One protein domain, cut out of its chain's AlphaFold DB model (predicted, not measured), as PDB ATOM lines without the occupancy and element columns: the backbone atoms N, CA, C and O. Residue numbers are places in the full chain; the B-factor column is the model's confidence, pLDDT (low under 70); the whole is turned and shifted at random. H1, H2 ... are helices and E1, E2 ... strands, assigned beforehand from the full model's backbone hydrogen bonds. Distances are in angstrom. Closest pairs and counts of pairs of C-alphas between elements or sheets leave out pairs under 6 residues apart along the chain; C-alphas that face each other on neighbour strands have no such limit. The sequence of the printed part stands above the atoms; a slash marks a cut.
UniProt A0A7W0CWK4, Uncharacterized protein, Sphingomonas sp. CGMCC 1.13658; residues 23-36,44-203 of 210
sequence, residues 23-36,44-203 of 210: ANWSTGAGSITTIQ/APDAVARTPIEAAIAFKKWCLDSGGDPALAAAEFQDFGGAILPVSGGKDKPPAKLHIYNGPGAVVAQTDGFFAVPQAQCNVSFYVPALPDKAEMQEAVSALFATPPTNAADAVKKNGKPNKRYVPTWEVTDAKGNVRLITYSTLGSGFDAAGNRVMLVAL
ATOM      1  N   ALA A  23     -20.822 -26.048   6.606       66.81
ATOM      2  CA  ALA A  23     -22.256 -26.268   6.393       66.81
ATOM      3  C   ALA A  23     -22.488 -27.082   5.107       66.81
ATOM      4  O   ALA A  23     -22.600 -26.547   4.003       66.81
ATOM      5  N   ASN A  24     -22.523 -28.401   5.265       76.62
ATOM      6  CA  ASN A  24     -22.800 -29.357   4.201       76.62
ATOM      7  C   ASN A  24     -24.292 -29.710   4.211       76.62
ATOM      8  O   ASN A  24     -24.872 -29.853   5.286       76.62
ATOM      9  N   TRP A  25     -24.904 -29.872   3.040       81.00
ATOM     10  CA  TRP A  25     -26.326 -30.172   2.886       81.00
ATOM     11  C   TRP A  25     -26.539 -31.431   2.044       81.00
ATOM     12  O   TRP A  25     -25.895 -31.583   1.016       81.00
ATOM     13  N   SER A  26     -27.450 -32.324   2.440       80.56
ATOM     14  CA  SER A  26     -27.811 -33.497   1.626       80.56
ATOM     15  C   SER A  26     -28.959 -33.159   0.673       80.56
ATOM     16  O   SER A  26     -29.955 -32.582   1.092       80.56
ATOM     17  N   THR A  27     -28.863 -33.513  -0.609       71.00
ATOM     18  CA  THR A  27     -29.920 -33.208  -1.601       71.00
ATOM     19  C   THR A  27     -30.914 -34.358  -1.817       71.00
ATOM     20  O   THR A  27     -31.559 -34.449  -2.860       71.00
ATOM     21  N   GLY A  28     -31.028 -35.287  -0.861       59.06
ATOM     22  CA  GLY A  28     -31.926 -36.452  -0.932       59.06
ATOM     23  C   GLY A  28     -31.439 -37.587  -1.849       59.06
ATOM     24  O   GLY A  28     -31.718 -38.750  -1.581       59.06
ATOM     25  N   ALA A  29     -30.622 -37.295  -2.866       57.75
ATOM     26  CA  ALA A  29     -29.973 -38.297  -3.726       57.75
ATOM     27  C   ALA A  29     -28.637 -38.836  -3.162       57.75
ATOM     28  O   ALA A  29     -27.851 -39.446  -3.888       57.75
ATOM     29  N   GLY A  30     -28.338 -38.558  -1.887       57.62
ATOM     30  CA  GLY A  30     -27.049 -38.863  -1.252       57.62
ATOM     31  C   GLY A  30     -25.897 -37.941  -1.677       57.62
ATOM     32  O   GLY A  30     -24.775 -38.104  -1.203       57.62
ATOM     33  N   SER A  31     -26.158 -36.968  -2.554       67.00
ATOM     34  CA  SER A  31     -25.192 -35.927  -2.902       67.00
ATOM     35  C   SER A  31     -25.107 -34.889  -1.788       67.00
ATOM     36  O   SER A  31     -26.125 -34.457  -1.247       67.00
ATOM     37  N   ILE A  32     -23.881 -34.468  -1.490       70.94
ATOM     38  CA  ILE A  32     -23.591 -33.412  -0.526       70.94
ATOM     39  C   ILE A  32     -23.327 -32.128  -1.302       70.94
ATOM     40  O   ILE A  32     -22.445 -32.079  -2.160       70.94
ATOM     41  N   THR A  33     -24.086 -31.085  -1.000       69.38
ATOM     42  CA  THR A  33     -23.884 -29.736  -1.511       69.38
ATOM     43  C   THR A  33     -23.354 -28.861  -0.389       69.38
ATOM     44  O   THR A  33     -23.989 -28.710   0.651       69.38
ATOM     45  N   THR A  34     -22.200 -28.252  -0.619       69.38
ATOM     46  CA  THR A  34     -21.741 -27.113   0.174       69.38
ATOM     47  C   THR A  34     -22.281 -25.857  -0.482       69.38
ATOM     48  O   THR A  34     -22.179 -25.706  -1.700       69.38
ATOM     49  N   ILE A  35     -22.855 -24.958   0.306       63.91
ATOM     50  CA  ILE A  35     -23.247 -23.640  -0.193       63.91
ATOM     51  C   ILE A  35     -22.245 -22.635   0.347       63.91
ATOM     52  O   ILE A  35     -21.764 -22.800   1.465       63.91
ATOM     53  N   GLN A  36     -21.884 -21.668  -0.496       60.53
ATOM     54  CA  GLN A  36     -21.017 -20.543  -0.170       60.53
ATOM     55  C   GLN A  36     -21.814 -19.242  -0.385       60.53
ATOM     56  O   GLN A  36     -22.423 -19.053  -1.437       60.53
ATOM     57  N   ALA A  44     -12.661 -22.816   8.842       68.81
ATOM     58  CA  ALA A  44     -13.158 -24.069   9.414       68.81
ATOM     59  C   ALA A  44     -12.806 -24.122  10.912       68.81
ATOM     60  O   ALA A  44     -11.695 -23.698  11.255       68.81
ATOM     61  N   PRO A  45     -13.696 -24.622  11.787       76.81
ATOM     62  CA  PRO A  45     -13.336 -24.857  13.173       76.81
ATOM     63  C   PRO A  45     -12.093 -25.740  13.267       76.81
ATOM     64  O   PRO A  45     -11.928 -26.674  12.474       76.81
ATOM     65  N   ASP A  46     -11.248 -25.466  14.258       83.94
ATOM     66  CA  ASP A  46     -10.120 -26.338  14.559       83.94
ATOM     67  C   ASP A  46     -10.617 -27.752  14.852       83.94
ATOM     68  O   ASP A  46     -11.643 -27.955  15.510       83.94
ATOM     69  N   ALA A  47      -9.888 -28.741  14.341       87.69
ATOM     70  CA  ALA A  47     -10.242 -30.132  14.537       87.69
ATOM     71  C   ALA A  47     -10.169 -30.506  16.021       87.69
ATOM     72  O   ALA A  47      -9.157 -30.284  16.684       87.69
ATOM     73  N   VAL A  48     -11.226 -31.143  16.519       90.81
ATOM     74  CA  VAL A  48     -11.295 -31.669  17.883       90.81
ATOM     75  C   VAL A  48     -11.359 -33.185  17.798       90.81
ATOM     76  O   VAL A  48     -12.154 -33.752  17.047       90.81
ATOM     77  N   ALA A  49     -10.505 -33.862  18.563       88.94
ATOM     78  CA  ALA A  49     -10.581 -35.307  18.691       88.94
ATOM     79  C   ALA A  49     -11.918 -35.677  19.345       88.94
ATOM     80  O   ALA A  49     -12.187 -35.302  20.484       88.94
ATOM     81  N   ARG A  50     -12.762 -36.382  18.595       89.00
ATOM     82  CA  ARG A  50     -14.060 -36.868  19.047       89.00
ATOM     83  C   ARG A  50     -14.231 -38.288  18.539       89.00
ATOM     84  O   ARG A  50     -14.011 -38.552  17.356       89.00
ATOM     85  N   THR A  51     -14.600 -39.199  19.424       93.38
ATOM     86  CA  THR A  51     -14.902 -40.578  19.045       93.38
ATOM     87  C   THR A  51     -16.189 -40.636  18.210       93.38
ATOM     88  O   THR A  51     -17.059 -39.765  18.341       93.38
ATOM     89  N   PRO A  52     -16.364 -41.674  17.371       93.88
ATOM     90  CA  PRO A  52     -17.605 -41.903  16.632       93.88
ATOM     91  C   PRO A  52     -18.874 -41.824  17.489       93.88
ATOM     92  O   PRO A  52     -19.859 -41.197  17.093       93.88
ATOM     93  N   ILE A  53     -18.843 -42.407  18.691       94.38
ATOM     94  CA  ILE A  53     -19.997 -42.428  19.592       94.38
ATOM     95  C   ILE A  53     -20.275 -41.057  20.218       94.38
ATOM     96  O   ILE A  53     -21.431 -40.648  20.288       94.38
ATOM     97  N   GLU A  54     -19.249 -40.287  20.585       93.94
ATOM     98  CA  GLU A  54     -19.426 -38.912  21.076       93.94
ATOM     99  C   GLU A  54     -19.999 -37.984  19.995       93.94
ATOM    100  O   GLU A  54     -20.788 -37.086  20.301       93.94
ATOM    101  N   ALA A  55     -19.616 -38.186  18.730       92.31
ATOM    102  CA  ALA A  55     -20.194 -37.464  17.598       92.31
ATOM    103  C   ALA A  55     -21.672 -37.834  17.402       92.31
ATOM    104  O   ALA A  55     -22.517 -36.949  17.268       92.31
ATOM    105  N   ALA A  56     -22.001 -39.128  17.461       93.81
ATOM    106  CA  ALA A  56     -23.372 -39.613  17.342       93.81
ATOM    107  C   ALA A  56     -24.273 -39.091  18.482       93.81
ATOM    108  O   ALA A  56     -25.369 -38.589  18.224       93.81
ATOM    109  N   ILE A  57     -23.801 -39.124  19.733       93.12
ATOM    110  CA  ILE A  57     -24.529 -38.597  20.901       93.12
ATOM    111  C   ILE A  57     -24.761 -37.089  20.769       93.12
ATOM    112  O   ILE A  57     -25.883 -36.618  20.968       93.12
ATOM    113  N   ALA A  58     -23.727 -36.326  20.402       90.62
ATOM    114  CA  ALA A  58     -23.862 -34.887  20.201       90.62
ATOM    115  C   ALA A  58     -24.852 -34.568  19.074       90.62
ATOM    116  O   ALA A  58     -25.718 -33.714  19.241       90.62
ATOM    117  N   PHE A  59     -24.799 -35.311  17.967       91.94
ATOM    118  CA  PHE A  59     -25.771 -35.194  16.885       91.94
ATOM    119  C   PHE A  59     -27.205 -35.474  17.352       91.94
ATOM    120  O   PHE A  59     -28.102 -34.692  17.038       91.94
ATOM    121  N   LYS A  60     -27.436 -36.534  18.139       90.94
ATOM    122  CA  LYS A  60     -28.761 -36.815  18.710       90.94
ATOM    123  C   LYS A  60     -29.267 -35.629  19.524       90.94
ATOM    124  O   LYS A  60     -30.374 -35.159  19.278       90.94
ATOM    125  N   LYS A  61     -28.437 -35.122  20.435       86.88
ATOM    126  CA  LYS A  61     -28.779 -33.987  21.296       86.88
ATOM    127  C   LYS A  61     -29.132 -32.740  20.478       86.88
ATOM    128  O   LYS A  61     -30.145 -32.095  20.722       86.88
ATOM    129  N   TRP A  62     -28.308 -32.416  19.488       87.44
ATOM    130  CA  TRP A  62     -28.409 -31.177  18.722       87.44
ATOM    131  C   TRP A  62     -29.483 -31.193  17.636       87.44
ATOM    132  O   TRP A  62     -30.143 -30.178  17.421       87.44
ATOM    133  N   CYS A  63     -29.671 -32.327  16.961       88.06
ATOM    134  CA  CYS A  63     -30.576 -32.432  15.821       88.06
ATOM    135  C   CYS A  63     -31.871 -33.179  16.127       88.06
ATOM    136  O   CYS A  63     -32.922 -32.785  15.632       88.06
ATOM    137  N   LEU A  64     -31.822 -34.267  16.896       88.00
ATOM    138  CA  LEU A  64     -32.986 -35.139  17.071       88.00
ATOM    139  C   LEU A  64     -33.816 -34.740  18.288       88.00
ATOM    140  O   LEU A  64     -35.034 -34.614  18.173       88.00
ATOM    141  N   ASP A  65     -33.169 -34.478  19.422       86.00
ATOM    142  CA  ASP A  65     -33.855 -34.120  20.670       86.00
ATOM    143  C   ASP A  65     -34.475 -32.715  20.595       86.00
ATOM    144  O   ASP A  65     -35.547 -32.476  21.149       86.00
ATOM    145  N   SER A  66     -33.871 -31.816  19.810       77.50
ATOM    146  CA  SER A  66     -34.443 -30.511  19.442       77.50
ATOM    147  C   SER A  66     -35.582 -30.608  18.415       77.50
ATOM    148  O   SER A  66     -36.220 -29.607  18.098       77.50
ATOM    149  N   GLY A  67     -35.846 -31.795  17.857       74.19
ATOM    150  CA  GLY A  67     -36.838 -31.997  16.799       74.19
ATOM    151  C   GLY A  67     -36.517 -31.260  15.496       74.19
ATOM    152  O   GLY A  67     -37.428 -31.030  14.703       74.19
ATOM    153  N   GLY A  68     -35.255 -30.876  15.287       71.31
ATOM    154  CA  GLY A  68     -34.823 -30.076  14.143       71.31
ATOM    155  C   GLY A  68     -35.077 -28.576  14.289       71.31
ATOM    156  O   GLY A  68     -34.748 -27.843  13.362       71.31
ATOM    157  N   ASP A  69     -35.613 -28.114  15.425       75.50
ATOM    158  CA  ASP A  69     -35.875 -26.696  15.682       75.50
ATOM    159  C   ASP A  69     -34.563 -25.947  15.991       75.50
ATOM    160  O   ASP A  69     -33.908 -26.226  17.006       75.50
ATOM    161  N   PRO A  70     -34.167 -24.968  15.157       67.12
ATOM    162  CA  PRO A  70     -32.946 -24.213  15.383       67.12
ATOM    163  C   PRO A  70     -32.955 -23.332  16.625       67.12
ATOM    164  O   PRO A  70     -31.879 -23.036  17.143       67.12
ATOM    165  N   ALA A  71     -34.123 -22.893  17.096       70.69
ATOM    166  CA  ALA A  71     -34.242 -22.085  18.304       70.69
ATOM    167  C   ALA A  71     -34.054 -22.938  19.567       70.69
ATOM    168  O   ALA A  71     -33.397 -22.497  20.508       70.69
ATOM    169  N   LEU A  72     -34.567 -24.174  19.568       70.75
ATOM    170  CA  LEU A  72     -34.324 -25.127  20.658       70.75
ATOM    171  C   LEU A  72     -32.864 -25.577  20.683       70.75
ATOM    172  O   LEU A  72     -32.261 -25.653  21.751       70.75
ATOM    173  N   ALA A  73     -32.277 -25.818  19.510       67.06
ATOM    174  CA  ALA A  73     -30.871 -26.179  19.411       67.06
ATOM    175  C   ALA A  73     -29.950 -25.018  19.844       67.06
ATOM    176  O   ALA A  73     -28.956 -25.257  20.518       67.06
ATOM    177  N   ALA A  74     -30.303 -23.756  19.556       65.62
ATOM    178  CA  ALA A  74     -29.514 -22.580  19.948       65.62
ATOM    179  C   ALA A  74     -29.255 -22.476  21.462       65.62
ATOM    180  O   ALA A  74     -28.188 -22.014  21.866       65.62
ATOM    181  N   ALA A  75     -30.183 -22.940  22.306       68.44
ATOM    182  CA  ALA A  75     -29.983 -22.976  23.757       68.44
ATOM    183  C   ALA A  75     -28.848 -23.928  24.181       68.44
ATOM    184  O   ALA A  75     -28.221 -23.704  25.212       68.44
ATOM    185  N   GLU A  76     -28.553 -24.948  23.372       69.62
ATOM    186  CA  GLU A  76     -27.437 -25.889  23.551       69.62
ATOM    187  C   GLU A  76     -26.119 -25.371  22.953       69.62
ATOM    188  O   GLU A  76     -25.074 -26.014  23.073       69.62
ATOM    189  N   PHE A  77     -26.170 -24.206  22.305       70.19
ATOM    190  CA  PHE A  77     -25.094 -23.595  21.534       70.19
ATOM    191  C   PHE A  77     -24.734 -22.198  22.048       70.19
ATOM    192  O   PHE A  77     -24.306 -21.353  21.270       70.19
ATOM    193  N   GLN A  78     -24.905 -21.933  23.347       67.00
ATOM    194  CA  GLN A  78     -24.636 -20.606  23.929       67.00
ATOM    195  C   GLN A  78     -23.198 -20.119  23.675       67.00
ATOM    196  O   GLN A  78     -22.979 -18.917  23.553       67.00
ATOM    197  N   ASP A  79     -22.253 -21.049  23.511       65.62
ATOM    198  CA  ASP A  79     -20.847 -20.768  23.192       65.62
ATOM    199  C   ASP A  79     -20.533 -20.776  21.681       65.62
ATOM    200  O   ASP A  79     -19.372 -20.665  21.283       65.62
ATOM    201  N   PHE A  80     -21.534 -20.956  20.814       72.50
ATOM    202  CA  PHE A  80     -21.335 -21.022  19.368       72.50
ATOM    203  C   PHE A  80     -21.607 -19.663  18.723       72.50
ATOM    204  O   PHE A  80     -22.569 -18.961  19.041       72.50
ATOM    205  N   GLY A  81     -20.810 -19.336  17.708       70.62
ATOM    206  CA  GLY A  81     -21.114 -18.241  16.794       70.62
ATOM    207  C   GLY A  81     -22.225 -18.651  15.828       70.62
ATOM    208  O   GLY A  81     -22.001 -19.487  14.950       70.62
ATOM    209  N   GLY A  82     -23.418 -18.077  15.991       74.31
ATOM    210  CA  GLY A  82     -24.582 -18.336  15.143       74.31
ATOM    211  C   GLY A  82     -24.792 -17.287  14.049       74.31
ATOM    212  O   GLY A  82     -24.628 -16.091  14.279       74.31
ATOM    213  N   ALA A  83     -25.226 -17.728  12.871       76.88
ATOM    214  CA  ALA A  83     -25.724 -16.874  11.800       76.88
ATOM    215  C   ALA A  83     -27.043 -17.428  11.247       76.88
ATOM    216  O   ALA A  83     -27.196 -18.636  11.057       76.88
ATOM    217  N   ILE A  84     -27.984 -16.527  10.955       81.75
ATOM    218  CA  ILE A  84     -29.212 -16.843  10.222       81.75
ATOM    219  C   ILE A  84     -29.105 -16.177   8.858       81.75
ATOM    220  O   ILE A  84     -29.082 -14.950   8.759       81.75
ATOM    221  N   LEU A  85     -29.028 -16.985   7.807       79.50
ATOM    222  CA  LEU A  85     -28.847 -16.514   6.441       79.50
ATOM    223  C   LEU A  85     -30.143 -16.720   5.650       79.50
ATOM    224  O   LEU A  85     -30.593 -17.861   5.511       79.50
ATOM    225  N   PRO A  86     -30.768 -15.650   5.131       81.75
ATOM    226  CA  PRO A  86     -31.889 -15.787   4.216       81.75
ATOM    227  C   PRO A  86     -31.382 -16.224   2.838       81.75
ATOM    228  O   PRO A  86     -30.473 -15.614   2.275       81.75
ATOM    229  N   VAL A  87     -31.993 -17.258   2.266       80.12
ATOM    230  CA  VAL A  87     -31.656 -17.776   0.932       80.12
ATOM    231  C   VAL A  87     -32.901 -17.927   0.080       80.12
ATOM    232  O   VAL A  87     -34.000 -18.111   0.597       80.12
ATOM    233  N   SER A  88     -32.749 -17.851  -1.243       78.38
ATOM    234  CA  SER A  88     -33.890 -18.000  -2.149       78.38
ATOM    235  C   SER A  88     -34.565 -19.363  -1.956       78.38
ATOM    236  O   SER A  88     -33.945 -20.414  -2.137       78.38
ATOM    237  N   GLY A  89     -35.855 -19.346  -1.613       70.06
ATOM    238  CA  GLY A  89     -36.690 -20.547  -1.561       70.06
ATOM    239  C   GLY A  89     -37.082 -21.063  -2.952       70.06
ATOM    240  O   GLY A  89     -37.630 -22.158  -3.067       70.06
ATOM    241  N   GLY A  90     -36.810 -20.290  -4.008       72.06
ATOM    242  CA  GLY A  90     -37.287 -20.509  -5.373       72.06
ATOM    243  C   GLY A  90     -38.103 -19.319  -5.885       72.06
ATOM    244  O   GLY A  90     -38.328 -18.354  -5.161       72.06
ATOM    245  N   LYS A  91     -38.544 -19.391  -7.146       71.88
ATOM    246  CA  LYS A  91     -39.219 -18.284  -7.848       71.88
ATOM    247  C   LYS A  91     -40.501 -17.793  -7.153       71.88
ATOM    248  O   LYS A  91     -40.779 -16.604  -7.199       71.88
ATOM    249  N   ASP A  92     -41.210 -18.688  -6.463       80.31
ATOM    250  CA  ASP A  92     -42.530 -18.423  -5.867       80.31
ATOM    251  C   ASP A  92     -42.617 -18.868  -4.394       80.31
ATOM    252  O   ASP A  92     -43.691 -19.197  -3.886       80.31
ATOM    253  N   LYS A  93     -41.478 -18.944  -3.697       78.06
ATOM    254  CA  LYS A  93     -41.425 -19.305  -2.274       78.06
ATOM    255  C   LYS A  93     -40.774 -18.180  -1.469       78.06
ATOM    256  O   LYS A  93     -39.846 -17.545  -1.976       78.06
ATOM    257  N   PRO A  94     -41.214 -17.937  -0.221       81.06
ATOM    258  CA  PRO A  94     -40.513 -17.007   0.653       81.06
ATOM    259  C   PRO A  94     -39.050 -17.446   0.838       81.06
ATOM    260  O   PRO A  94     -38.749 -18.638   0.695       81.06
ATOM    261  N   PRO A  95     -38.134 -16.514   1.159       82.00
ATOM    262  CA  PRO A  95     -36.769 -16.873   1.503       82.00
ATOM    263  C   PRO A  95     -36.746 -17.914   2.623       82.00
ATOM    264  O   PRO A  95     -37.405 -17.749   3.652       82.00
ATOM    265  N   ALA A  96     -35.980 -18.977   2.416       83.62
ATOM    266  CA  ALA A  96     -35.707 -19.955   3.451       83.62
ATOM    267  C   ALA A  96     -34.657 -19.400   4.414       83.62
ATOM    268  O   ALA A  96     -33.796 -18.608   4.025       83.62
ATOM    269  N   LYS A  97     -34.714 -19.832   5.671       84.31
ATOM    270  CA  LYS A  97     -33.696 -19.503   6.666       84.31
ATOM    271  C   LYS A  97     -32.714 -20.660   6.774       84.31
ATOM    272  O   LYS A  97     -33.119 -21.814   6.935       84.31
ATOM    273  N   LEU A  98     -31.429 -20.342   6.675       84.44
ATOM    274  CA  LEU A  98     -30.347 -21.253   7.021       84.44
ATOM    275  C   LEU A  98     -29.788 -20.829   8.365       84.44
ATOM    276  O   LEU A  98     -29.283 -19.717   8.504       84.44
ATOM    277  N   HIS A  99     -29.879 -21.717   9.338       84.56
ATOM    278  CA  HIS A  99     -29.289 -21.528  10.651       84.56
ATOM    279  C   HIS A  99     -27.951 -22.249  10.661       84.56
ATOM    280  O   HIS A  99     -27.906 -23.446  10.389       84.56
ATOM    281  N   ILE A 100     -26.867 -21.526  10.918       83.56
ATOM    282  CA  ILE A 100     -25.515 -22.083  10.960       83.56
ATOM    283  C   ILE A 100     -24.882 -21.672  12.281       83.56
ATOM    284  O   ILE A 100     -24.743 -20.482  12.553       83.56
ATOM    285  N   TYR A 101     -24.481 -22.651  13.081       83.50
ATOM    286  CA  TYR A 101     -23.824 -22.459  14.365       83.50
ATOM    287  C   TYR A 101     -22.428 -23.076  14.307       83.50
ATOM    288  O   TYR A 101     -22.283 -24.264  14.015       83.50
ATOM    289  N   ASN A 102     -21.402 -22.274  14.584       80.25
ATOM    290  CA  ASN A 102     -20.007 -22.707  14.617       80.25
ATOM    291  C   ASN A 102     -19.536 -22.799  16.066       80.25
ATOM    292  O   ASN A 102     -19.599 -21.810  16.795       80.25
ATOM    293  N   GLY A 103     -19.027 -23.960  16.459       79.31
ATOM    294  CA  GLY A 103     -18.442 -24.180  17.775       79.31
ATOM    295  C   GLY A 103     -17.163 -25.009  17.699       79.31
ATOM    296  O   GLY A 103     -16.706 -25.352  16.604       79.31
ATOM    297  N   PRO A 104     -16.564 -25.347  18.853       84.00
ATOM    298  CA  PRO A 104     -15.302 -26.082  18.905       84.00
ATOM    299  C   PRO A 104     -15.383 -27.430  18.170       84.00
ATOM    300  O   PRO A 104     -16.069 -28.358  18.606       84.00
ATOM    301  N   GLY A 105     -14.689 -27.529  17.032       86.50
ATOM    302  CA  GLY A 105     -14.644 -28.727  16.193       86.50
ATOM    303  C   GLY A 105     -15.977 -29.154  15.583       86.50
ATOM    304  O   GLY A 105     -16.099 -30.306  15.169       86.50
ATOM    305  N   ALA A 106     -16.990 -28.284  15.528       87.56
ATOM    306  CA  ALA A 106     -18.288 -28.639  14.969       87.56
ATOM    307  C   ALA A 106     -18.989 -27.463  14.285       87.56
ATOM    308  O   ALA A 106     -18.955 -26.329  14.757       87.56
ATOM    309  N   VAL A 107     -19.695 -27.771  13.198       86.44
ATOM    310  CA  VAL A 107     -20.645 -26.862  12.551       86.44
ATOM    311  C   VAL A 107     -22.004 -27.533  12.515       86.44
ATOM    312  O   VAL A 107     -22.132 -28.628  11.967       86.44
ATOM    313  N   VAL A 108     -23.012 -26.872  13.074       87.69
ATOM    314  CA  VAL A 108     -24.410 -27.309  13.016       87.69
ATOM    315  C   VAL A 108     -25.147 -26.437  12.018       87.69
ATOM    316  O   VAL A 108     -25.093 -25.214  12.101       87.69
ATOM    317  N   ALA A 109     -25.815 -27.062  11.058       87.44
ATOM    318  CA  ALA A 109     -26.532 -26.390   9.989       87.44
ATOM    319  C   ALA A 109     -27.963 -26.921   9.903       87.44
ATOM    320  O   ALA A 109     -28.173 -28.126   9.776       87.44
ATOM    321  N   GLN A 110     -28.949 -26.030   9.965       88.31
ATOM    322  CA  GLN A 110     -30.368 -26.375   9.933       88.31
ATOM    323  C   GLN A 110     -31.128 -25.538   8.910       88.31
ATOM    324  O   GLN A 110     -30.830 -24.360   8.688       88.31
ATOM    325  N   THR A 111     -32.128 -26.149   8.285       86.75
ATOM    326  CA  THR A 111     -33.054 -25.477   7.371       86.75
ATOM    327  C   THR A 111     -34.399 -26.187   7.360       86.75
ATOM    328  O   THR A 111     -34.446 -27.406   7.508       86.75
ATOM    329  N   ASP A 112     -35.470 -25.441   7.090       84.25
ATOM    330  CA  ASP A 112     -36.785 -26.002   6.742       84.25
ATOM    331  C   ASP A 112     -36.882 -26.421   5.262       84.25
ATOM    332  O   ASP A 112     -37.884 -26.985   4.824       84.25
ATOM    333  N   GLY A 113     -35.833 -26.143   4.486       83.00
ATOM    334  CA  GLY A 113     -35.701 -26.484   3.078       83.00
ATOM    335  C   GLY A 113     -35.619 -25.250   2.177       83.00
ATOM    336  O   GLY A 113     -36.211 -24.205   2.438       83.00
ATOM    337  N   PHE A 114     -34.881 -25.370   1.079       82.81
ATOM    338  CA  PHE A 114     -34.691 -24.356   0.038       82.81
ATOM    339  C   PHE A 114     -34.509 -25.029  -1.330       82.81
ATOM    340  O   PHE A 114     -34.567 -26.251  -1.436       82.81
ATOM    341  N   PHE A 115     -34.301 -24.259  -2.405       79.06
ATOM    342  CA  PHE A 115     -34.342 -24.787  -3.780       79.06
ATOM    343  C   PHE A 115     -33.492 -26.053  -4.021       79.06
ATOM    344  O   PHE A 115     -33.988 -26.998  -4.625       79.06
ATOM    345  N   ALA A 116     -32.243 -26.105  -3.542       75.50
ATOM    346  CA  ALA A 116     -31.375 -27.272  -3.752       75.50
ATOM    347  C   ALA A 116     -31.568 -28.392  -2.710       75.50
ATOM    348  O   ALA A 116     -31.084 -29.503  -2.905       75.50
ATOM    349  N   VAL A 117     -32.252 -28.102  -1.602       80.69
ATOM    350  CA  VAL A 117     -32.444 -28.997  -0.452       80.69
ATOM    351  C   VAL A 117     -33.889 -28.822   0.003       80.69
ATOM    352  O   VAL A 117     -34.164 -28.048   0.913       80.69
ATOM    353  N   PRO A 118     -34.855 -29.449  -0.679       79.44
ATOM    354  CA  PRO A 118     -36.270 -29.149  -0.473       79.44
ATOM    355  C   PRO A 118     -36.824 -29.688   0.851       79.44
ATOM    356  O   PRO A 118     -37.950 -29.353   1.211       79.44
ATOM    357  N   GLN A 119     -36.065 -30.539   1.543       83.00
ATOM    358  CA  GLN A 119     -36.450 -31.164   2.801       83.00
ATOM    359  C   GLN A 119     -35.873 -30.388   3.982       83.00
ATOM    360  O   GLN A 119     -34.746 -29.891   3.925       83.00
ATOM    361  N   ALA A 120     -36.641 -30.337   5.068       86.94
ATOM    362  CA  ALA A 120     -36.126 -29.859   6.334       86.94
ATOM    363  C   ALA A 120     -35.013 -30.802   6.809       86.94
ATOM    364  O   ALA A 120     -35.158 -32.026   6.757       86.94
ATOM    365  N   GLN A 121     -33.892 -30.244   7.255       89.19
ATOM    366  CA  GLN A 121     -32.748 -31.037   7.691       89.19
ATOM    367  C   GLN A 121     -31.929 -30.349   8.773       89.19
ATOM    368  O   GLN A 121     -31.853 -29.122   8.832       89.19
ATOM    369  N   CYS A 122     -31.284 -31.170   9.594       90.12
ATOM    370  CA  CYS A 122     -30.291 -30.765  10.575       90.12
ATOM    371  C   CYS A 122     -29.029 -31.579  10.337       90.12
ATOM    372  O   CYS A 122     -29.055 -32.810  10.365       90.12
ATOM    373  N   ASN A 123     -27.932 -30.876  10.107       89.88
ATOM    374  CA  ASN A 123     -26.654 -31.454   9.753       89.88
ATOM    375  C   ASN A 123     -25.622 -31.020  10.771       89.88
ATOM    376  O   ASN A 123     -25.565 -29.850  11.143       89.88
ATOM    377  N   VAL A 124     -24.763 -31.944  11.168       90.06
ATOM    378  CA  VAL A 124     -23.615 -31.643  12.011       90.06
ATOM    379  C   VAL A 124     -22.369 -32.129  11.306       90.06
ATOM    380  O   VAL A 124     -22.251 -33.313  10.996       90.06
ATOM    381  N   SER A 125     -21.439 -31.217  11.054       89.75
ATOM    382  CA  SER A 125     -20.098 -31.540  10.574       89.75
ATOM    383  C   SER A 125     -19.121 -31.440  11.734       89.75
ATOM    384  O   SER A 125     -18.826 -30.341  12.196       89.75
ATOM    385  N   PHE A 126     -18.615 -32.579  12.194       90.62
ATOM    386  CA  PHE A 126     -17.562 -32.666  13.199       90.62
ATOM    387  C   PHE A 126     -16.200 -32.649  12.517       90.62
ATOM    388  O   PHE A 126     -15.903 -33.541  11.722       90.62
ATOM    389  N   TYR A 127     -15.381 -31.658  12.833       89.56
ATOM    390  CA  TYR A 127     -14.006 -31.531  12.372       89.56
ATOM    391  C   TYR A 127     -13.106 -32.385  13.250       89.56
ATOM    392  O   TYR A 127     -13.008 -32.163  14.455       89.56
ATOM    393  N   VAL A 128     -12.456 -33.368  12.637       91.00
ATOM    394  CA  VAL A 128     -11.669 -34.390  13.328       91.00
ATOM    395  C   VAL A 128     -10.234 -34.386  12.809       91.00
ATOM    396  O   VAL A 128     -10.009 -34.064  11.644       91.00
ATOM    397  N   PRO A 129      -9.232 -34.727  13.634       91.00
ATOM    398  CA  PRO A 129      -7.843 -34.764  13.177       91.00
ATOM    399  C   PRO A 129      -7.621 -35.864  12.127       91.00
ATOM    400  O   PRO A 129      -6.892 -35.670  11.155       91.00
ATOM    401  N   ALA A 130      -8.314 -36.995  12.271       91.06
ATOM    402  CA  ALA A 130      -8.278 -38.126  11.353       91.06
ATOM    403  C   ALA A 130      -9.694 -38.645  11.093       91.06
ATOM    404  O   ALA A 130     -10.564 -38.551  11.961       91.06
ATOM    405  N   LEU A 131      -9.929 -39.188   9.896       91.19
ATOM    406  CA  LEU A 131     -11.207 -39.821   9.588       91.19
ATOM    407  C   LEU A 131     -11.334 -41.140  10.364       91.19
ATOM    408  O   LEU A 131     -10.411 -41.952  10.285       91.19
ATOM    409  N   PRO A 132     -12.457 -41.373  11.062       91.50
ATOM    410  CA  PRO A 132     -12.729 -42.671  11.664       91.50
ATOM    411  C   PRO A 132     -12.968 -43.729  10.586       91.50
ATOM    412  O   PRO A 132     -13.320 -43.405   9.440       91.50
ATOM    413  N   ASP A 133     -12.832 -44.999  10.966       91.12
ATOM    414  CA  ASP A 133     -13.224 -46.086  10.080       91.12
ATOM    415  C   ASP A 133     -14.742 -46.051   9.826       91.12
ATOM    416  O   ASP A 133     -15.553 -45.656  10.673       91.12
ATOM    417  N   LYS A 134     -15.156 -46.450   8.620       87.62
ATOM    418  CA  LYS A 134     -16.579 -46.459   8.257       87.62
ATOM    419  C   LYS A 134     -17.375 -47.458   9.098       87.62
ATOM    420  O   LYS A 134     -18.525 -47.174   9.434       87.62
ATOM    421  N   ALA A 135     -16.796 -48.609   9.431       90.12
ATOM    422  CA  ALA A 135     -17.436 -49.589  10.294       90.12
ATOM    423  C   ALA A 135     -17.628 -49.023  11.706       90.12
ATOM    424  O   ALA A 135     -18.735 -49.120  12.224       90.12
ATOM    425  N   GLU A 136     -16.627 -48.334  12.266       92.56
ATOM    426  CA  GLU A 136     -16.727 -47.697  13.589       92.56
ATOM    427  C   GLU A 136     -17.834 -46.636  13.640       92.56
ATOM    428  O   GLU A 136     -18.636 -46.606  14.573       92.56
ATOM    429  N   MET A 137     -17.932 -45.778  12.616       93.25
ATOM    430  CA  MET A 137     -19.029 -44.808  12.527       93.25
ATOM    431  C   MET A 137     -20.389 -45.485  12.387       93.25
ATOM    432  O   MET A 137     -21.352 -45.073  13.032       93.25
ATOM    433  N   GLN A 138     -20.490 -46.520  11.549       93.88
ATOM    434  CA  GLN A 138     -21.746 -47.243  11.377       93.88
ATOM    435  C   GLN A 138     -22.166 -47.955  12.669       93.88
ATOM    436  O   GLN A 138     -23.349 -47.937  13.010       93.88
ATOM    437  N   GLU A 139     -21.221 -48.556  13.386       93.94
ATOM    438  CA  GLU A 139     -21.449 -49.198  14.677       93.94
ATOM    439  C   GLU A 139     -21.906 -48.178  15.719       93.94
ATOM    440  O   GLU A 139     -22.940 -48.386  16.345       93.94
ATOM    441  N   ALA A 140     -21.226 -47.035  15.831       94.56
ATOM    442  CA  ALA A 140     -21.597 -45.978  16.766       94.56
ATOM    443  C   ALA A 140     -23.021 -45.448  16.534       94.56
ATOM    444  O   ALA A 140     -23.794 -45.294  17.481       94.56
ATOM    445  N   VAL A 141     -23.396 -45.205  15.273       94.19
ATOM    446  CA  VAL A 141     -24.751 -44.746  14.927       94.19
ATOM    447  C   VAL A 141     -25.785 -45.858  15.144       94.19
ATOM    448  O   VAL A 141     -26.872 -45.594  15.650       94.19
ATOM    449  N   SER A 142     -25.452 -47.114  14.835       94.62
ATOM    450  CA  SER A 142     -26.366 -48.242  15.073       94.62
ATOM    451  C   SER A 142     -26.579 -48.503  16.563       94.62
ATOM    452  O   SER A 142     -27.700 -48.783  16.980       94.62
ATOM    453  N   ALA A 143     -25.527 -48.365  17.375       92.69
ATOM    454  CA  ALA A 143     -25.589 -48.482  18.826       92.69
ATOM    455  C   ALA A 143     -26.460 -47.378  19.437       92.69
ATOM    456  O   ALA A 143     -27.276 -47.657  20.312       92.69
ATOM    457  N   LEU A 144     -26.349 -46.146  18.927       91.69
ATOM    458  CA  LEU A 144     -27.171 -45.014  19.359       91.69
ATOM    459  C   LEU A 144     -28.678 -45.273  19.190       91.69
ATOM    460  O   LEU A 144     -29.467 -44.832  20.025       91.69
ATOM    461  N   PHE A 145     -29.075 -45.976  18.124       88.31
ATOM    462  CA  PHE A 145     -30.483 -46.262  17.818       88.31
ATOM    463  C   PHE A 145     -30.913 -47.696  18.127       88.31
ATOM    464  O   PHE A 145     -32.065 -48.044  17.882       88.31
ATOM    465  N   ALA A 146     -30.010 -48.527  18.654       90.31
ATOM    466  CA  ALA A 146     -30.218 -49.960  18.862       90.31
ATOM    467  C   ALA A 146     -30.763 -50.698  17.615       90.31
ATOM    468  O   ALA A 146     -31.496 -51.679  17.734       90.31
ATOM    469  N   THR A 147     -30.408 -50.236  16.412       90.50
ATOM    470  CA  THR A 147     -30.828 -50.843  15.141       90.50
ATOM    471  C   THR A 147     -29.740 -50.703  14.074       90.50
ATOM    472  O   THR A 147     -29.077 -49.663  14.008       90.50
ATOM    473  N   PRO A 148     -29.543 -51.709  13.200       92.62
ATOM    474  CA  PRO A 148     -28.721 -51.541  12.006       92.62
ATOM    475  C   PRO A 148     -29.365 -50.556  11.007       92.62
ATOM    476  O   PRO A 148     -30.545 -50.214  11.150       92.62
ATOM    477  N   PRO A 149     -28.618 -50.124   9.968       93.50
ATOM    478  CA  PRO A 149     -29.181 -49.358   8.860       93.50
ATOM    479  C   PRO A 149     -30.336 -50.108   8.184       93.50
ATOM    480  O   PRO A 149     -30.222 -51.303   7.899       93.50
ATOM    481  N   THR A 150     -31.420 -49.410   7.849       94.00
ATOM    482  CA  THR A 150     -32.591 -49.986   7.164       94.00
ATOM    483  C   THR A 150     -32.270 -50.457   5.748       94.00
ATOM    484  O   THR A 150     -32.897 -51.382   5.240       94.00
ATOM    485  N   ASN A 151     -31.245 -49.874   5.126       91.81
ATOM    486  CA  ASN A 151     -30.758 -50.229   3.797       91.81
ATOM    487  C   ASN A 151     -29.472 -51.075   3.819       91.81
ATOM    488  O   ASN A 151     -28.729 -51.089   2.839       91.81
ATOM    489  N   ALA A 152     -29.183 -51.797   4.909       90.69
ATOM    490  CA  ALA A 152     -27.949 -52.584   5.040       90.69
ATOM    491  C   ALA A 152     -27.730 -53.600   3.898       90.69
ATOM    492  O   ALA A 152     -26.588 -53.875   3.526       90.69
ATOM    493  N   ALA A 153     -28.807 -54.116   3.295       89.50
ATOM    494  CA  ALA A 153     -28.737 -55.012   2.139       89.50
ATOM    495  C   ALA A 153     -28.079 -54.364   0.899       89.50
ATOM    496  O   ALA A 153     -27.494 -55.071   0.078       89.50
ATOM    497  N   ASP A 154     -28.106 -53.032   0.786       90.62
ATOM    498  CA  ASP A 154     -27.551 -52.278  -0.346       90.62
ATOM    499  C   ASP A 154     -26.043 -52.011  -0.226       90.62
ATOM    500  O   ASP A 154     -25.427 -51.468  -1.157       90.62
ATOM    501  N   ALA A 155     -25.431 -52.396   0.901       89.06
ATOM    502  CA  ALA A 155     -23.993 -52.269   1.132       89.06
ATOM    503  C   ALA A 155     -23.171 -53.052   0.097       89.06
ATOM    504  O   ALA A 155     -22.043 -52.678  -0.244       89.06
ATOM    505  N   VAL A 156     -23.756 -54.119  -0.451       93.06
ATOM    506  CA  VAL A 156     -23.130 -55.004  -1.426       93.06
ATOM    507  C   VAL A 156     -23.998 -55.068  -2.681       93.06
ATOM    508  O   VAL A 156     -25.214 -55.211  -2.632       93.06
ATOM    509  N   LYS A 157     -23.372 -54.953  -3.853       90.19
ATOM    510  CA  LYS A 157     -24.056 -55.128  -5.139       90.19
ATOM    511  C   LYS A 157     -24.470 -56.591  -5.321       90.19
ATOM    512  O   LYS A 157     -23.858 -57.489  -4.754       90.19
ATOM    513  N   LYS A 158     -25.392 -56.860  -6.253       91.44
ATOM    514  CA  LYS A 158     -25.820 -58.230  -6.624       91.44
ATOM    515  C   LYS A 158     -24.669 -59.203  -6.950       91.44
ATOM    516  O   LYS A 158     -24.855 -60.406  -6.874       91.44
ATOM    517  N   ASN A 159     -23.494 -58.693  -7.326       92.00
ATOM    518  CA  ASN A 159     -22.297 -59.483  -7.633       92.00
ATOM    519  C   ASN A 159     -21.328 -59.661  -6.445       92.00
ATOM    520  O   ASN A 159     -20.165 -59.989  -6.669       92.00
ATOM    521  N   GLY A 160     -21.751 -59.368  -5.212       90.69
ATOM    522  CA  GLY A 160     -20.920 -59.516  -4.015       90.69
ATOM    523  C   GLY A 160     -19.881 -58.406  -3.802       90.69
ATOM    524  O   GLY A 160     -19.167 -58.424  -2.805       90.69
ATOM    525  N   LYS A 161     -19.772 -57.418  -4.704       93.44
ATOM    526  CA  LYS A 161     -18.804 -56.315  -4.559       93.44
ATOM    527  C   LYS A 161     -19.370 -55.172  -3.709       93.44
ATOM    528  O   LYS A 161     -20.545 -54.842  -3.882       93.44
ATOM    529  N   PRO A 162     -18.542 -54.481  -2.900       90.00
ATOM    530  CA  PRO A 162     -18.973 -53.299  -2.161       90.00
ATOM    531  C   PRO A 162     -19.617 -52.246  -3.067       90.00
ATOM    532  O   PRO A 162     -19.110 -51.908  -4.150       90.00
ATOM    533  N   ASN A 163     -20.748 -51.709  -2.628       88.62
ATOM    534  CA  ASN A 163     -21.427 -50.641  -3.330       88.62
ATOM    535  C   ASN A 163     -20.781 -49.293  -2.983       88.62
ATOM    536  O   ASN A 163     -21.000 -48.728  -1.922       88.62
ATOM    537  N   LYS A 164     -20.004 -48.736  -3.918       83.12
ATOM    538  CA  LYS A 164     -19.325 -47.438  -3.738       83.12
ATOM    539  C   LYS A 164     -20.268 -46.256  -3.468       83.12
ATOM    540  O   LYS A 164     -19.793 -45.221  -3.021       83.12
ATOM    541  N   ARG A 165     -21.560 -46.387  -3.789       82.75
ATOM    542  CA  ARG A 165     -22.589 -45.359  -3.564       82.75
ATOM    543  C   ARG A 165     -23.464 -45.654  -2.345       82.75
ATOM    544  O   ARG A 165     -24.465 -44.978  -2.151       82.75
ATOM    545  N   TYR A 166     -23.130 -46.683  -1.568       86.00
ATOM    546  CA  TYR A 166     -23.862 -47.006  -0.354       86.00
ATOM    547  C   TYR A 166     -23.687 -45.891   0.675       86.00
ATOM    548  O   TYR A 166     -22.562 -45.547   1.045       86.00
ATOM    549  N   VAL A 167     -24.817 -45.359   1.127       87.19
ATOM    550  CA  VAL A 167     -24.915 -44.441   2.255       87.19
ATOM    551  C   VAL A 167     -25.800 -45.135   3.290       87.19
ATOM    552  O   VAL A 167     -26.984 -45.344   3.007       87.19
ATOM    553  N   PRO A 168     -25.255 -45.551   4.446       90.19
ATOM    554  CA  PRO A 168     -26.058 -46.197   5.473       90.19
ATOM    555  C   PRO A 168     -27.129 -45.223   5.959       90.19
ATOM    556  O   PRO A 168     -26.841 -44.055   6.240       90.19
ATOM    557  N   THR A 169     -28.363 -45.710   6.009       91.88
ATOM    558  CA  THR A 169     -29.539 -44.934   6.398       91.88
ATOM    559  C   THR A 169     -30.234 -45.615   7.562       91.88
ATOM    560  O   THR A 169     -30.467 -46.819   7.518       91.88
ATOM    561  N   TRP A 170     -30.584 -44.850   8.589       93.38
ATOM    562  CA  TRP A 170     -31.430 -45.310   9.687       93.38
ATOM    563  C   TRP A 170     -32.754 -44.572   9.635       93.38
ATOM    564  O   TRP A 170     -32.788 -43.366   9.394       93.38
ATOM    565  N   GLU A 171     -33.831 -45.299   9.888       92.19
ATOM    566  CA  GLU A 171     -35.149 -44.726  10.096       92.19
ATOM    567  C   GLU A 171     -35.436 -44.743  11.595       92.19
ATOM    568  O   GLU A 171     -35.487 -45.806  12.213       92.19
ATOM    569  N   VAL A 172     -35.559 -43.561  12.192       89.44
ATOM    570  CA  VAL A 172     -35.770 -43.405  13.633       89.44
ATOM    571  C   VAL A 172     -37.061 -42.643  13.854       89.44
ATOM    572  O   VAL A 172     -37.316 -41.632  13.205       89.44
ATOM    573  N   THR A 173     -37.875 -43.124  14.787       86.75
ATOM    574  CA  THR A 173     -39.096 -42.433  15.202       86.75
ATOM    575  C   THR A 173     -38.786 -41.579  16.425       86.75
ATOM    576  O   THR A 173     -38.284 -42.093  17.425       86.75
ATOM    577  N   ASP A 174     -39.040 -40.273  16.344       80.19
ATOM    578  CA  ASP A 174     -38.872 -39.381  17.493       80.19
ATOM    579  C   ASP A 174     -39.975 -39.588  18.549       80.19
ATOM    580  O   ASP A 174     -40.978 -40.263  18.313       80.19
ATOM    581  N   ALA A 175     -39.819 -38.987  19.732       75.06
ATOM    582  CA  ALA A 175     -40.796 -39.106  20.822       75.06
ATOM    583  C   ALA A 175     -42.203 -38.579  20.463       75.06
ATOM    584  O   ALA A 175     -43.168 -38.863  21.167       75.06
ATOM    585  N   LYS A 176     -42.323 -37.806  19.375       77.56
ATOM    586  CA  LYS A 176     -43.585 -37.275  18.845       77.56
ATOM    587  C   LYS A 176     -44.169 -38.167  17.737       77.56
ATOM    588  O   LYS A 176     -45.169 -37.790  17.135       77.56
ATOM    589  N   GLY A 177     -43.568 -39.327  17.460       80.81
ATOM    590  CA  GLY A 177     -44.028 -40.275  16.447       80.81
ATOM    591  C   GLY A 177     -43.608 -39.932  15.016       80.81
ATOM    592  O   GLY A 177     -44.083 -40.574  14.082       80.81
ATOM    593  N   ASN A 178     -42.740 -38.937  14.808       83.69
ATOM    594  CA  ASN A 178     -42.314 -38.568  13.462       83.69
ATOM    595  C   ASN A 178     -41.108 -39.390  13.023       83.69
ATOM    596  O   ASN A 178     -40.119 -39.509  13.749       83.69
ATOM    597  N   VAL A 179     -41.154 -39.850  11.778       87.06
ATOM    598  CA  VAL A 179     -40.036 -40.537  11.137       87.06
ATOM    599  C   VAL A 179     -38.944 -39.540  10.735       87.06
ATOM    600  O   VAL A 179     -39.206 -38.498  10.117       87.06
ATOM    601  N   ARG A 180     -37.702 -39.886  11.075       88.62
ATOM    602  CA  ARG A 180     -36.463 -39.186  10.729       88.62
ATOM    603  C   ARG A 180     -35.558 -40.144   9.972       88.62
ATOM    604  O   ARG A 180     -35.336 -41.262  10.431       88.62
ATOM    605  N   LEU A 181     -35.016 -39.697   8.840       91.44
ATOM    606  CA  LEU A 181     -33.957 -40.439   8.158       91.44
ATOM    607  C   LEU A 181     -32.612 -39.882   8.575       91.44
ATOM    608  O   LEU A 181     -32.384 -38.676   8.505       91.44
ATOM    609  N   ILE A 182     -31.726 -40.771   8.995       92.00
ATOM    610  CA  ILE A 182     -30.404 -40.416   9.477       92.00
ATOM    611  C   ILE A 182     -29.386 -41.025   8.541       92.00
ATOM    612  O   ILE A 182     -29.481 -42.200   8.203       92.00
ATOM    613  N   THR A 183     -28.406 -40.232   8.133       91.75
ATOM    614  CA  THR A 183     -27.268 -40.703   7.342       91.75
ATOM    615  C   THR A 183     -25.983 -40.112   7.895       91.75
ATOM    616  O   THR A 183     -26.002 -39.104   8.606       91.75
ATOM    617  N   TYR A 184     -24.852 -40.727   7.558       90.62
ATOM    618  CA  TYR A 184     -23.552 -40.115   7.795       90.62
ATOM    619  C   TYR A 184     -22.677 -40.164   6.544       90.62
ATOM    620  O   TYR A 184     -22.898 -40.944   5.615       90.62
ATOM    621  N   SER A 185     -21.660 -39.315   6.509       87.00
ATOM    622  CA  SER A 185     -20.606 -39.343   5.500       87.00
ATOM    623  C   SER A 185     -19.283 -38.902   6.106       87.00
ATOM    624  O   SER A 185     -19.235 -37.970   6.902       87.00
ATOM    625  N   THR A 186     -18.193 -39.554   5.714       87.06
ATOM    626  CA  THR A 186     -16.835 -39.106   6.033       87.06
ATOM    627  C   THR A 186     -16.271 -38.340   4.843       87.06
ATOM    628  O   THR A 186     -16.304 -38.825   3.710       87.06
ATOM    629  N   LEU A 187     -15.791 -37.122   5.084       82.44
ATOM    630  CA  LEU A 187     -15.218 -36.254   4.058       82.44
ATOM    631  C   LEU A 187     -13.780 -35.921   4.442       82.44
ATOM    632  O   LEU A 187     -13.540 -35.264   5.454       82.44
ATOM    633  N   GLY A 188     -12.827 -36.386   3.637       79.69
ATOM    634  CA  GLY A 188     -11.419 -36.047   3.818       79.69
ATOM    635  C   GLY A 188     -11.126 -34.588   3.486       79.69
ATOM    636  O   GLY A 188     -11.875 -33.941   2.746       79.69
ATOM    637  N   SER A 189     -10.007 -34.093   4.006       73.88
ATOM    638  CA  SER A 189      -9.446 -32.813   3.579       73.88
ATOM    639  C   SER A 189      -9.149 -32.839   2.076       73.88
ATOM    640  O   SER A 189      -8.533 -33.786   1.581       73.88
ATOM    641  N   GLY A 190      -9.548 -31.796   1.354       64.94
ATOM    642  CA  GLY A 190      -9.299 -31.650  -0.080       64.94
ATOM    643  C   GLY A 190      -9.203 -30.183  -0.487       64.94
ATOM    644  O   GLY A 190      -9.392 -29.299   0.344       64.94
ATOM    645  N   PHE A 191      -8.928 -29.927  -1.770       46.06
ATOM    646  CA  PHE A 191      -8.740 -28.570  -2.308       46.06
ATOM    647  C   PHE A 191      -9.910 -27.623  -1.984       46.06
ATOM    648  O   PHE A 191      -9.683 -26.474  -1.624       46.06
ATOM    649  N   ASP A 192     -11.143 -28.142  -2.015       51.72
ATOM    650  CA  ASP A 192     -12.376 -27.366  -1.808       51.72
ATOM    651  C   ASP A 192     -13.022 -27.603  -0.429       51.72
ATOM    652  O   ASP A 192     -14.156 -27.198  -0.167       51.72
ATOM    653  N   ALA A 193     -12.333 -28.331   0.453       61.03
ATOM    654  CA  ALA A 193     -12.904 -28.909   1.659       61.03
ATOM    655  C   ALA A 193     -11.890 -28.838   2.807       61.03
ATOM    656  O   ALA A 193     -11.048 -29.724   2.962       61.03
ATOM    657  N   ALA A 194     -11.992 -27.792   3.629       66.81
ATOM    658  CA  ALA A 194     -11.136 -27.620   4.797       66.81
ATOM    659  C   ALA A 194     -11.364 -28.751   5.818       66.81
ATOM    660  O   ALA A 194     -12.505 -29.009   6.202       66.81
ATOM    661  N   GLY A 195     -10.277 -29.398   6.250       77.62
ATOM    662  CA  GLY A 195     -10.259 -30.389   7.331       77.62
ATOM    663  C   GLY A 195     -10.926 -31.738   7.027       77.62
ATOM    664  O   GLY A 195     -11.832 -31.857   6.199       77.62
ATOM    665  N   ASN A 196     -10.475 -32.770   7.743       87.12
ATOM    666  CA  ASN A 196     -11.189 -34.040   7.830       87.12
ATOM    667  C   ASN A 196     -12.461 -33.829   8.652       87.12
ATOM    668  O   ASN A 196     -12.424 -33.195   9.709       87.12
ATOM    669  N   ARG A 197     -13.589 -34.364   8.186       87.81
ATOM    670  CA  ARG A 197     -14.856 -34.225   8.899       87.81
ATOM    671  C   ARG A 197     -15.764 -35.435   8.783       87.81
ATOM    672  O   ARG A 197     -15.815 -36.113   7.755       87.81
ATOM    673  N   VAL A 198     -16.527 -35.652   9.842       90.44
ATOM    674  CA  VAL A 198     -17.659 -36.574   9.889       90.44
ATOM    675  C   VAL A 198     -18.923 -35.737   9.818       90.44
ATOM    676  O   VAL A 198     -19.155 -34.890  10.676       90.44
ATOM    677  N   MET A 199     -19.734 -35.962   8.795       89.50
ATOM    678  CA  MET A 199     -21.030 -35.321   8.650       89.50
ATOM    679  C   MET A 199     -22.126 -36.301   9.054       89.50
ATOM    680  O   MET A 199     -22.197 -37.395   8.498       89.50
ATOM    681  N   LEU A 200     -22.988 -35.897   9.978       92.62
ATOM    682  CA  LEU A 200     -24.228 -36.581  10.335       92.62
ATOM    683  C   LEU A 200     -25.408 -35.709   9.906       92.62
ATOM    684  O   LEU A 200     -25.371 -34.491  10.070       92.62
ATOM    685  N   VAL A 201     -26.433 -36.327   9.328       91.44
ATOM    686  CA  VAL A 201     -27.588 -35.644   8.733       91.44
ATOM    687  C   VAL A 201     -28.861 -36.283   9.254       91.44
ATOM    688  O   VAL A 201     -28.998 -37.501   9.174       91.44
ATOM    689  N   ALA A 202     -29.793 -35.464   9.735       91.88
ATOM    690  CA  ALA A 202     -31.178 -35.831   9.999       91.88
ATOM    691  C   ALA A 202     -32.074 -35.139   8.971       91.88
ATOM    692  O   ALA A 202     -32.107 -33.909   8.917       91.88
ATOM    693  N   LEU A 203     -32.814 -35.918   8.187       89.69
ATOM    694  CA  LEU A 203     -33.877 -35.431   7.314       89.69
ATOM    695  C   LEU A 203     -35.212 -35.512   8.058       89.69
ATOM    696  O   LEU A 203     -35.606 -36.575   8.557       89.69
TER     697      LEU A 203
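This is residues 23 to 36 and 44 to 203 of the 210 residues of an uncharacterized protein of Sphingomonas sp. CGMCC 1.13658 (UniProt A0A7W0CWK4). A twisted sheet of seven strands makes the body, with H1 and H3 packed on one of its faces, the short H2 on that face too, and the small hairpin of E1 and E2 over the other face, E1 coming nearest to E5, E6 and E9. Past the E7 edge of the sheet lie the short H4 and the long unnamed stretch of residues 156 to 168. The printed part has 174 residues, with four named helices and nine named strands in the order E1 E2 H1 H2 E3 E4 E5 E6 H3 H4 E7 E8 E9, a mixed class of helices and strands. The large sheet runs E3 E4 E5 E6 E9 E8 E7 and the small one E1 E2, both antiparallel throughout. The whole is compact, with a radius of gyration of the C-alphas of 15.8 A and spans of 47 by 38 by 37 A.

E1, residues 24 to 26, and E2, residues 32 to 34, form an antiparallel hairpin, with N 25 and O 33 at 2.8 A, within hydrogen-bond range. The closest C-alphas of E1 and E6, residues 120 to 128, are those of Trp 25 and Asn 123, 7.0 A apart. H1, residues 52 to 64, is on the large sheet; its closest C-alphas to E6 are those of Cys 63 and Cys 122, 5.5 A apart. H2, residues 70 to 74, is close to H1 but not clearly touching, with the C-alphas of Trp 62 and Ala 73 closest at 5.6 A. H2 is on the same face as H1, at a height over the sheet of 8.9 A, and only just over E5, residues 106 to 111, on which 3 of its 5 C-alphas fall. E3, residues 81 to 87, is an edge strand and begins a meander, each strand the antiparallel neighbour of the one before, through E4, residues 96 to 103, E5 and E6. Within hydrogen-bond range are N 83 and O 100 at 2.8 A, N 101 and O 108 at 2.8 A, and N 109 and O 123 at 2.8 A. H3, residues 134 to 145, touches H1 through residues 52 to 57 of H1 alone, closest at the C-alphas of Ile 53 and Ala 140, 4.8 A apart, at a steep tilt of 47 degrees, the same way. H1 and H3 on one face make two layers with the sheet, helices on one side of strands. H3 is over E8, residues 179 to 187, at a height of 9.2 A, along the strands at 22 degrees to E8 on the local plane. H4, residues 152 to 155, is not on the sheet and is apart from H3. E7, residues 169 to 173, the other edge strand, begins a second meander with E8 and E9, residues 196 to 203. Within range are N 172 and O 180 at 2.9 A, N 185 and O 199 at 2.8 A, and, between E6 and E9, N 124 and O 200 at 2.8 A. In H1, H2 and H3 every O i to N i+4 pair is within hydrogen-bond range; H4 is too short for such a pair.

E1 begins at C-alpha 24 (-22.800, -29.357, 4.201) and is 7.0 A long; E2 is 6.6 A. H1 begins at C-alpha 52 (-17.605, -41.903, 16.632) and is 16.8 A long; H2 is 5.9 A. E3 is 19.1 A, E4 22.8 A, E5 16.9 A and E6 25.8 A. H3 is 16.9 A, H4 5.6 A, E7 13.2 A and E8 26.2 A. E9, 22.7 A, ends at C-alpha 203 (-33.877, -35.431, 7.314).

The two C-alphas farthest apart are those of Gln 78 and Asn 159, at 50.1 A. Residues 37 to 43 are cut out, with 12.9 A between C-alphas 36 and 44. Of the links that are printed whole, H4 to E7 is long. The mean pLDDT of the printed part is 83.1; 22 residues are under 70, among them 28 to 31, 33 to 36, 73 to 76 and 190 to 194.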